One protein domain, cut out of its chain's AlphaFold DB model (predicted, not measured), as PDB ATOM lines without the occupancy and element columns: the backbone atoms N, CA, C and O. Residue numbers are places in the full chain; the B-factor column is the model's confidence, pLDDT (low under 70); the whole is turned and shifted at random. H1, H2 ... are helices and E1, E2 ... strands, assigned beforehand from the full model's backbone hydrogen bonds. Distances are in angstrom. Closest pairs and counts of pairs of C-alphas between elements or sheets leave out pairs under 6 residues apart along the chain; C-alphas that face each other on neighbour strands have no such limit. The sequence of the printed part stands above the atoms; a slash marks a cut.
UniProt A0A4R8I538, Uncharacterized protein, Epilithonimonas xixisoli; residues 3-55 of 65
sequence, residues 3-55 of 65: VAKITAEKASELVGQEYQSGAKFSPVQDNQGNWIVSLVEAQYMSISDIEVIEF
ATOM      1  N   VAL A   3     -18.435 -49.343   5.227       93.12
ATOM      2  CA  VAL A   3     -17.134 -49.183   4.555       93.12
ATOM      3  C   VAL A   3     -16.021 -49.830   5.374       93.12
ATOM      4  O   VAL A   3     -16.174 -50.075   6.571       93.12
ATOM      5  N   ALA A   4     -14.904 -50.135   4.720       93.38
ATOM      6  CA  ALA A   4     -13.719 -50.672   5.372       93.38
ATOM      7  C   ALA A   4     -12.790 -49.522   5.758       93.38
ATOM      8  O   ALA A   4     -12.325 -48.789   4.886       93.38
ATOM      9  N   LYS A   5     -12.503 -49.379   7.049       93.56
ATOM     10  CA  LYS A   5     -11.508 -48.445   7.568       93.56
ATOM     11  C   LYS A   5     -10.107 -49.026   7.419       93.56
ATOM     12  O   LYS A   5      -9.862 -50.197   7.704       93.56
ATOM     13  N   ILE A   6      -9.190 -48.172   6.986       92.19
ATOM     14  CA  ILE A   6      -7.768 -48.452   6.797       92.19
ATOM     15  C   ILE A   6      -6.928 -47.370   7.486       92.19
ATOM     16  O   ILE A   6      -7.430 -46.317   7.879       92.19
ATOM     17  N   THR A   7      -5.629 -47.616   7.649       92.06
ATOM     18  CA  THR A   7      -4.707 -46.599   8.173       92.06
ATOM     19  C   THR A   7      -4.345 -45.575   7.095       92.06
ATOM     20  O   THR A   7      -4.408 -45.861   5.898       92.06
ATOM     21  N   ALA A   8      -3.909 -44.381   7.508       92.12
ATOM     22  CA  ALA A   8      -3.442 -43.340   6.586       92.12
ATOM     23  C   ALA A   8      -2.221 -43.784   5.756       92.12
ATOM     24  O   ALA A   8      -2.118 -43.472   4.568       92.12
ATOM     25  N   GLU A   9      -1.316 -44.554   6.367       91.75
ATOM     26  CA  GLU A   9      -0.181 -45.172   5.671       91.75
ATOM     27  C   GLU A   9      -0.685 -46.096   4.567       91.75
ATOM     28  O   GLU A   9      -0.257 -46.000   3.418       91.75
ATOM     29  N   LYS A  10      -1.686 -46.923   4.886       88.62
ATOM     30  CA  LYS A  10      -2.253 -47.860   3.930       88.62
ATOM     31  C   LYS A  10      -3.001 -47.155   2.800       88.62
ATOM     32  O   LYS A  10      -2.852 -47.541   1.645       88.62
ATOM     33  N   ALA A  11      -3.748 -46.096   3.103       91.94
ATOM     34  CA  ALA A  11      -4.383 -45.257   2.089       91.94
ATOM     35  C   ALA A  11      -3.350 -44.666   1.116       91.94
ATOM     36  O   ALA A  11      -3.535 -44.723  -0.099       91.94
ATOM     37  N   SER A  12      -2.230 -44.174   1.652       91.94
ATOM     38  CA  SER A  12      -1.132 -43.601   0.867       91.94
ATOM     39  C   SER A  12      -0.423 -44.637  -0.003       91.94
ATOM     40  O   SER A  12       0.016 -44.316  -1.102       91.94
ATOM     41  N   GLU A  13      -0.318 -45.885   0.458       91.25
ATOM     42  CA  GLU A  13       0.180 -46.976  -0.375       91.25
ATOM     43  C   GLU A  13      -0.777 -47.250  -1.532       91.25
ATOM     44  O   GLU A  13      -0.343 -47.347  -2.674       91.25
ATOM     45  N   LEU A  14      -2.071 -47.388  -1.247       89.94
ATOM     46  CA  LEU A  14      -3.049 -47.909  -2.200       89.94
ATOM     47  C   LEU A  14      -3.479 -46.910  -3.255       89.94
ATOM     48  O   LEU A  14      -3.891 -47.338  -4.327       89.94
ATOM     49  N   VAL A  15      -3.451 -45.613  -2.958       92.75
ATOM     50  CA  VAL A  15      -4.019 -44.597  -3.843       92.75
ATOM     51  C   VAL A  15      -3.489 -44.747  -5.274       92.75
ATOM     52  O   VAL A  15      -2.291 -44.681  -5.546       92.75
ATOM     53  N   GLY A  16      -4.401 -45.008  -6.212       89.50
ATOM     54  CA  GLY A  16      -4.061 -45.191  -7.622       89.50
ATOM     55  C   GLY A  16      -3.419 -46.536  -7.992       89.50
ATOM     56  O   GLY A  16      -3.173 -46.749  -9.184       89.50
ATOM     57  N   GLN A  17      -3.188 -47.445  -7.039       92.06
ATOM     58  CA  GLN A  17      -2.820 -48.833  -7.327       92.06
ATOM     59  C   GLN A  17      -4.002 -49.576  -7.951       92.06
ATOM     60  O   GLN A  17      -5.149 -49.431  -7.528       92.06
ATOM     61  N   GLU A  18      -3.708 -50.385  -8.961       92.94
ATOM     62  CA  GLU A  18      -4.698 -51.187  -9.670       92.94
ATOM     63  C   GLU A  18      -4.898 -52.533  -8.963       92.94
ATOM     64  O   GLU A  18      -3.932 -53.257  -8.728       92.94
ATOM     65  N   TYR A  19      -6.146 -52.868  -8.624       87.56
ATOM     66  CA  TYR A  19      -6.501 -54.154  -7.999       87.56
ATOM     67  C   TYR A  19      -7.252 -55.096  -8.934       87.56
ATOM     68  O   TYR A  19      -7.351 -56.296  -8.683       87.56
ATOM     69  N   GLN A  20      -7.770 -54.558 -10.032       89.69
ATOM     70  CA  GLN A  20      -8.400 -55.296 -11.112       89.69
ATOM     71  C   GLN A  20      -8.204 -54.496 -12.398       89.69
ATOM     72  O   GLN A  20      -8.124 -53.276 -12.343       89.69
ATOM     73  N   SER A  21      -8.151 -55.166 -13.552       91.38
ATOM     74  CA  SER A  21      -7.958 -54.515 -14.856       91.38
ATOM     75  C   SER A  21      -8.887 -53.306 -15.037       91.38
ATOM     76  O   SER A  21     -10.092 -53.474 -15.230       91.38
ATOM     77  N   GLY A  22      -8.322 -52.098 -15.000       91.12
ATOM     78  CA  GLY A  22      -9.059 -50.835 -15.137       91.12
ATOM     79  C   GLY A  22      -9.736 -50.293 -13.867       91.12
ATOM     80  O   GLY A  22     -10.415 -49.272 -13.952       91.12
ATOM     81  N   ALA A  23      -9.549 -50.920 -12.703       90.44
ATOM     82  CA  ALA A  23     -10.070 -50.474 -11.412       90.44
ATOM     83  C   ALA A  23      -8.931 -50.208 -10.420       90.44
ATOM     84  O   ALA A  23      -8.089 -51.067 -10.146       90.44
ATOM     85  N   LYS A  24      -8.921 -48.994  -9.868       94.25
ATOM     86  CA  LYS A  24      -7.897 -48.518  -8.937       94.25
ATOM     87  C   LYS A  24      -8.492 -48.279  -7.568       94.25
ATOM     88  O   LYS A  24      -9.640 -47.850  -7.474       94.25
ATOM     89  N   PHE A  25      -7.698 -48.520  -6.533       92.75
ATOM     90  CA  PHE A  25      -8.081 -48.144  -5.184       92.75
ATOM     91  C   PHE A  25      -8.230 -46.628  -5.100       92.75
ATOM     92  O   PHE A  25      -7.354 -45.871  -5.540       92.75
ATOM     93  N   SER A  26      -9.338 -46.206  -4.509       92.94
ATOM     94  CA  SER A  26      -9.674 -44.810  -4.275       92.94
ATOM     95  C   SER A  26     -10.017 -44.608  -2.801       92.94
ATOM     96  O   SER A  26     -11.179 -44.363  -2.471       92.94
ATOM     97  N   PRO A  27      -9.026 -44.719  -1.898       93.38
ATOM     98  CA  PRO A  27      -9.252 -44.434  -0.495       93.38
ATOM     99  C   PRO A  27      -9.662 -42.971  -0.314       93.38
ATOM    100  O   PRO A  27      -9.059 -42.066  -0.894       93.38
ATOM    101  N   VAL A  28     -10.688 -42.750   0.498       93.38
ATOM    102  CA  VAL A  28     -11.214 -41.419   0.822       93.38
ATOM    103  C   VAL A  28     -11.227 -41.219   2.328       93.38
ATOM    104  O   VAL A  28     -11.160 -42.185   3.087       93.38
ATOM    105  N   GLN A  29     -11.290 -39.965   2.756       94.00
ATOM    106  CA  GLN A  29     -11.416 -39.616   4.162       94.00
ATOM    107  C   GLN A  29     -12.867 -39.233   4.467       94.00
ATOM    108  O   GLN A  29     -13.492 -38.509   3.690       94.00
ATOM    109  N   ASP A  30     -13.408 -39.758   5.563       90.94
ATOM    110  CA  ASP A  30     -14.747 -39.428   6.061       90.94
ATOM    111  C   ASP A  30     -14.732 -38.151   6.936       90.94
ATOM    112  O   ASP A  30     -13.671 -37.567   7.185       90.94
ATOM    113  N   ASN A  31     -15.898 -37.710   7.426       90.81
ATOM    114  CA  ASN A  31     -16.009 -36.503   8.267       90.81
ATOM    115  C   ASN A  31     -15.369 -36.636   9.663       90.81
ATOM    116  O   ASN A  31     -15.114 -35.640  10.339       90.81
ATOM    117  N   GLN A  32     -15.067 -37.858  10.099       89.75
ATOM    118  CA  GLN A  32     -14.364 -38.127  11.355       89.75
ATOM    119  C   GLN A  32     -12.845 -38.234  11.164       89.75
ATOM    120  O   GLN A  32     -12.103 -38.440  12.128       89.75
ATOM    121  N   GLY A  33     -12.360 -38.104   9.930       90.25
ATOM    122  CA  GLY A  33     -10.954 -38.249   9.600       90.25
ATOM    123  C   GLY A  33     -10.497 -39.701   9.418       90.25
ATOM    124  O   GLY A  33      -9.287 -39.925   9.299       90.25
ATOM    125  N   ASN A  34     -11.404 -40.678   9.368       93.56
ATOM    126  CA  ASN A  34     -11.072 -42.067   9.063       93.56
ATOM    127  C   ASN A  34     -10.765 -42.221   7.573       93.56
ATOM    128  O   ASN A  34     -11.520 -41.761   6.717       93.56
ATOM    129  N   TRP A  35      -9.688 -42.939   7.261       93.38
ATOM    130  CA  TRP A  35      -9.426 -43.388   5.900       93.38
ATOM    131  C   TRP A  35     -10.228 -44.643   5.614       93.38
ATOM    132  O   TRP A  35     -10.173 -45.606   6.379       93.38
ATOM    133  N   ILE A  36     -10.958 -44.637   4.508       93.75
ATOM    134  CA  ILE A  36     -11.883 -45.704   4.155       93.75
ATOM    135  C   ILE A  36     -11.751 -46.107   2.688       93.75
ATOM    136  O   ILE A  36     -11.363 -45.310   1.834       93.75
ATOM    137  N   VAL A  37     -12.128 -47.348   2.399       93.25
ATOM    138  CA  VAL A  37     -12.360 -47.883   1.052       93.25
ATOM    139  C   VAL A  37     -13.710 -48.593   1.017       93.25
ATOM    140  O   VAL A  37     -14.276 -48.961   2.054       93.25
ATOM    141  N   SER A  38     -14.249 -48.814  -0.178       92.06
ATOM    142  CA  SER A  38     -15.453 -49.627  -0.318       92.06
ATOM    143  C   SER A  38     -15.204 -51.070   0.137       92.06
ATOM    144  O   SER A  38     -14.098 -51.606   0.056       92.06
ATOM    145  N   LEU A  39     -16.268 -51.752   0.567       91.06
ATOM    146  CA  LEU A  39     -16.187 -53.178   0.904       91.06
ATOM    147  C   LEU A  39     -15.843 -54.062  -0.307       91.06
ATOM    148  O   LEU A  39     -15.433 -55.205  -0.133       91.06
ATOM    149  N   VAL A  40     -16.030 -53.561  -1.533       90.25
ATOM    150  CA  VAL A  40     -15.605 -54.256  -2.754       90.25
ATOM    151  C   VAL A  40     -14.093 -54.178  -2.882       90.25
ATOM    152  O   VAL A  40     -13.451 -55.212  -2.999       90.25
ATOM    153  N   GLU A  41     -13.520 -52.979  -2.775       90.00
ATOM    154  CA  GLU A  41     -12.067 -52.782  -2.767       90.00
ATOM    155  C   GLU A  41     -11.399 -53.625  -1.680       90.00
ATOM    156  O   GLU A  41     -10.441 -54.340  -1.962       90.00
ATOM    157  N   ALA A  42     -11.966 -53.634  -0.472       89.69
ATOM    158  CA  ALA A  42     -11.451 -54.399   0.657       89.69
ATOM    159  C   ALA A  42     -11.329 -55.912   0.384       89.69
ATOM    160  O   ALA A  42     -10.428 -56.552   0.921       89.69
ATOM    161  N   GLN A  43     -12.174 -56.494  -0.480       88.94
ATOM    162  CA  GLN A  43     -12.088 -57.918  -0.852       88.94
ATOM    163  C   GLN A  43     -10.841 -58.251  -1.677       88.94
ATOM    164  O   GLN A  43     -10.387 -59.394  -1.667       88.94
ATOM    165  N   TYR A  44     -10.284 -57.270  -2.387       88.19
ATOM    166  CA  TYR A  44      -9.061 -57.428  -3.178       88.19
ATOM    167  C   TYR A  44      -7.798 -57.144  -2.368       88.19
ATOM    168  O   TYR A  44      -6.685 -57.189  -2.894       88.19
ATOM    169  N   MET A  45      -7.957 -56.851  -1.082       82.81
ATOM    170  CA  MET A  45      -6.860 -56.539  -0.196       82.81
ATOM    171  C   MET A  45      -6.599 -57.718   0.732       82.81
ATOM    172  O   MET A  45      -7.475 -58.170   1.464       82.81
ATOM    173  N   SER A  46      -5.352 -58.180   0.767       71.06
ATOM    174  CA  SER A  46      -4.884 -59.086   1.816       71.06
ATOM    175  C   SER A  46      -4.637 -58.282   3.094       71.06
ATOM    176  O   SER A  46      -3.487 -57.999   3.426       71.06
ATOM    177  N   ILE A  47      -5.694 -57.843   3.780       64.19
ATOM    178  CA  ILE A  47      -5.557 -57.182   5.084       64.19
ATOM    179  C   ILE A  47      -6.101 -58.101   6.166       64.19
ATOM    180  O   ILE A  47      -7.234 -58.570   6.095       64.19
ATOM    181  N   SER A  48      -5.285 -58.329   7.185       63.81
ATOM    182  CA  SER A  48      -5.686 -59.052   8.389       63.81
ATOM    183  C   SER A  48      -6.525 -58.191   9.345       63.81
ATOM    184  O   SER A  48      -7.200 -58.746  10.201       63.81
ATOM    185  N   ASP A  49      -6.538 -56.866   9.146       61.66
ATOM    186  CA  ASP A  49      -7.108 -55.875  10.066       61.66
ATOM    187  C   ASP A  49      -7.995 -54.853   9.326       61.66
ATOM    188  O   ASP A  49      -7.695 -53.660   9.278       61.66
ATOM    189  N   ILE A  50      -9.083 -55.317   8.699       79.81
ATOM    190  CA  ILE A  50     -10.152 -54.425   8.217       79.81
ATOM    191  C   ILE A  50     -11.150 -54.214   9.351       79.81
ATOM    192  O   ILE A  50     -11.867 -55.137   9.738       79.81
ATOM    193  N   GLU A  51     -11.229 -52.986   9.851       89.50
ATOM    194  CA  GLU A  51     -12.327 -52.554  10.712       89.50
ATOM    195  C   GLU A  51     -13.484 -52.089   9.815       89.50
ATOM    196  O   GLU A  51     -13.307 -51.212   8.972       89.50
ATOM    197  N   VAL A  52     -14.670 -52.686   9.950       91.19
ATOM    198  CA  VAL A  52     -15.858 -52.241   9.204       91.19
ATOM    199  C   VAL A  52     -16.592 -51.199  10.036       91.19
ATOM    200  O   VAL A  52     -17.021 -51.495  11.150       91.19
ATOM    201  N   ILE A  53     -16.754 -50.001   9.481       92.06
ATOM    202  CA  ILE A  53     -17.407 -48.870  10.146       92.06
ATOM    203  C   ILE A  53     -18.600 -48.363   9.334       92.06
ATOM    204  O   ILE A  53     -18.755 -48.667   8.145       92.06
ATOM    205  N   GLU A  54     -19.451 -47.573   9.983       92.00
ATOM    206  CA  GLU A  54     -20.479 -46.802   9.296       92.00
ATOM    207  C   GLU A  54     -19.858 -45.537   8.692       92.00
ATOM    208  O   GLU A  54     -19.172 -44.785   9.375       92.00
ATOM    209  N   PHE A  55     -20.052 -45.341   7.388       88.00
ATOM    210  CA  PHE A  55     -19.535 -44.189   6.659       88.00
ATOM    211  C   PHE A  55     -20.278 -42.912   7.038       88.00
ATOM    212  O   PHE A  55     -21.494 -42.835   6.833       88.00
TER     213      PHE A  55
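AT A GLANCE: This is residues 3 to 55 of the 65 residues of an uncharacterized protein of Epilithonimonas xixisoli (UniProt A0A4R8I538). A small, three-stranded sheet has the short helix H2 over one face and H1 near its edge strand E3, while E2 and the turn after it reach out to one end. From that turn, residues 21 to 34 fold back past the sheet to a loop at the other end. The 53 printed residues hold E1, H1, E2, E3, H2 and E4 in that order, with under half of them in these elements, and the class is mixed, helices and strands. The sheet's order is E3, E1, E4, antiparallel; the whole is compact, with a radius of gyration of the C-alphas of 10.2 A, yet elongated, spanning 31 by 18 by 17 A.

HOW THE PARTS SIT: Start at E1, residues 3 to 6, the inner strand. Its antiparallel neighbour E4, residues 51 to 54, has N 5 and O 51 at 2.8 A. On its other side is E3, residues 35 to 37, also antiparallel, with N 6 and O 35 at 2.8 A. H1, residues 8 to 14, only grazes the sheet; its closest C-alpha pair with E3 is Ala 8 and Trp 35, 6.0 A. E2, residues 18 to 20, pairs with no named strand, but residues 23 to 24 pair with it antiparallel, and residues 28 to 29 pair likewise with residues 35 to 36 of E3. H2, residues 39 to 43, is on the sheet over E1, at a height of 8.5 A; the closest C-alphas of E1 and H2, Val 3 and Leu 39, are 5.5 A apart. E3, H2 and E4 form a split strand-helix-strand unit, two strands running the same way with E1 between them, and its crossover is right-handed. In H1 every O i to N i+4 pair is within hydrogen-bond range; in H2 it is 0 of 1, with 1 of 2 O i to N i+3 pairs.

IN THESE COORDINATES: Find C-alpha 3 at (-17.134, -49.183, 4.555), where E1 begins and runs 9.7 A to C-alpha 6. H1 runs 9.9 A from C-alpha 8 to C-alpha 14, E2 from 18 to 20, E3 from 35 to 37 and H2 from 39 to 43. E4 runs 10.1 A from C-alpha 51 to C-alpha 54 at (-20.479, -46.802, 9.296).

THE WHOLE: Look at Ser 21 and Gln 32, whose C-alphas are the two farthest apart, 31.6 A. The link from E2 to E3, 14 residues, is long; the printed part has no cut. Confidence is low at residues 47 to 49, with pLDDT under 70.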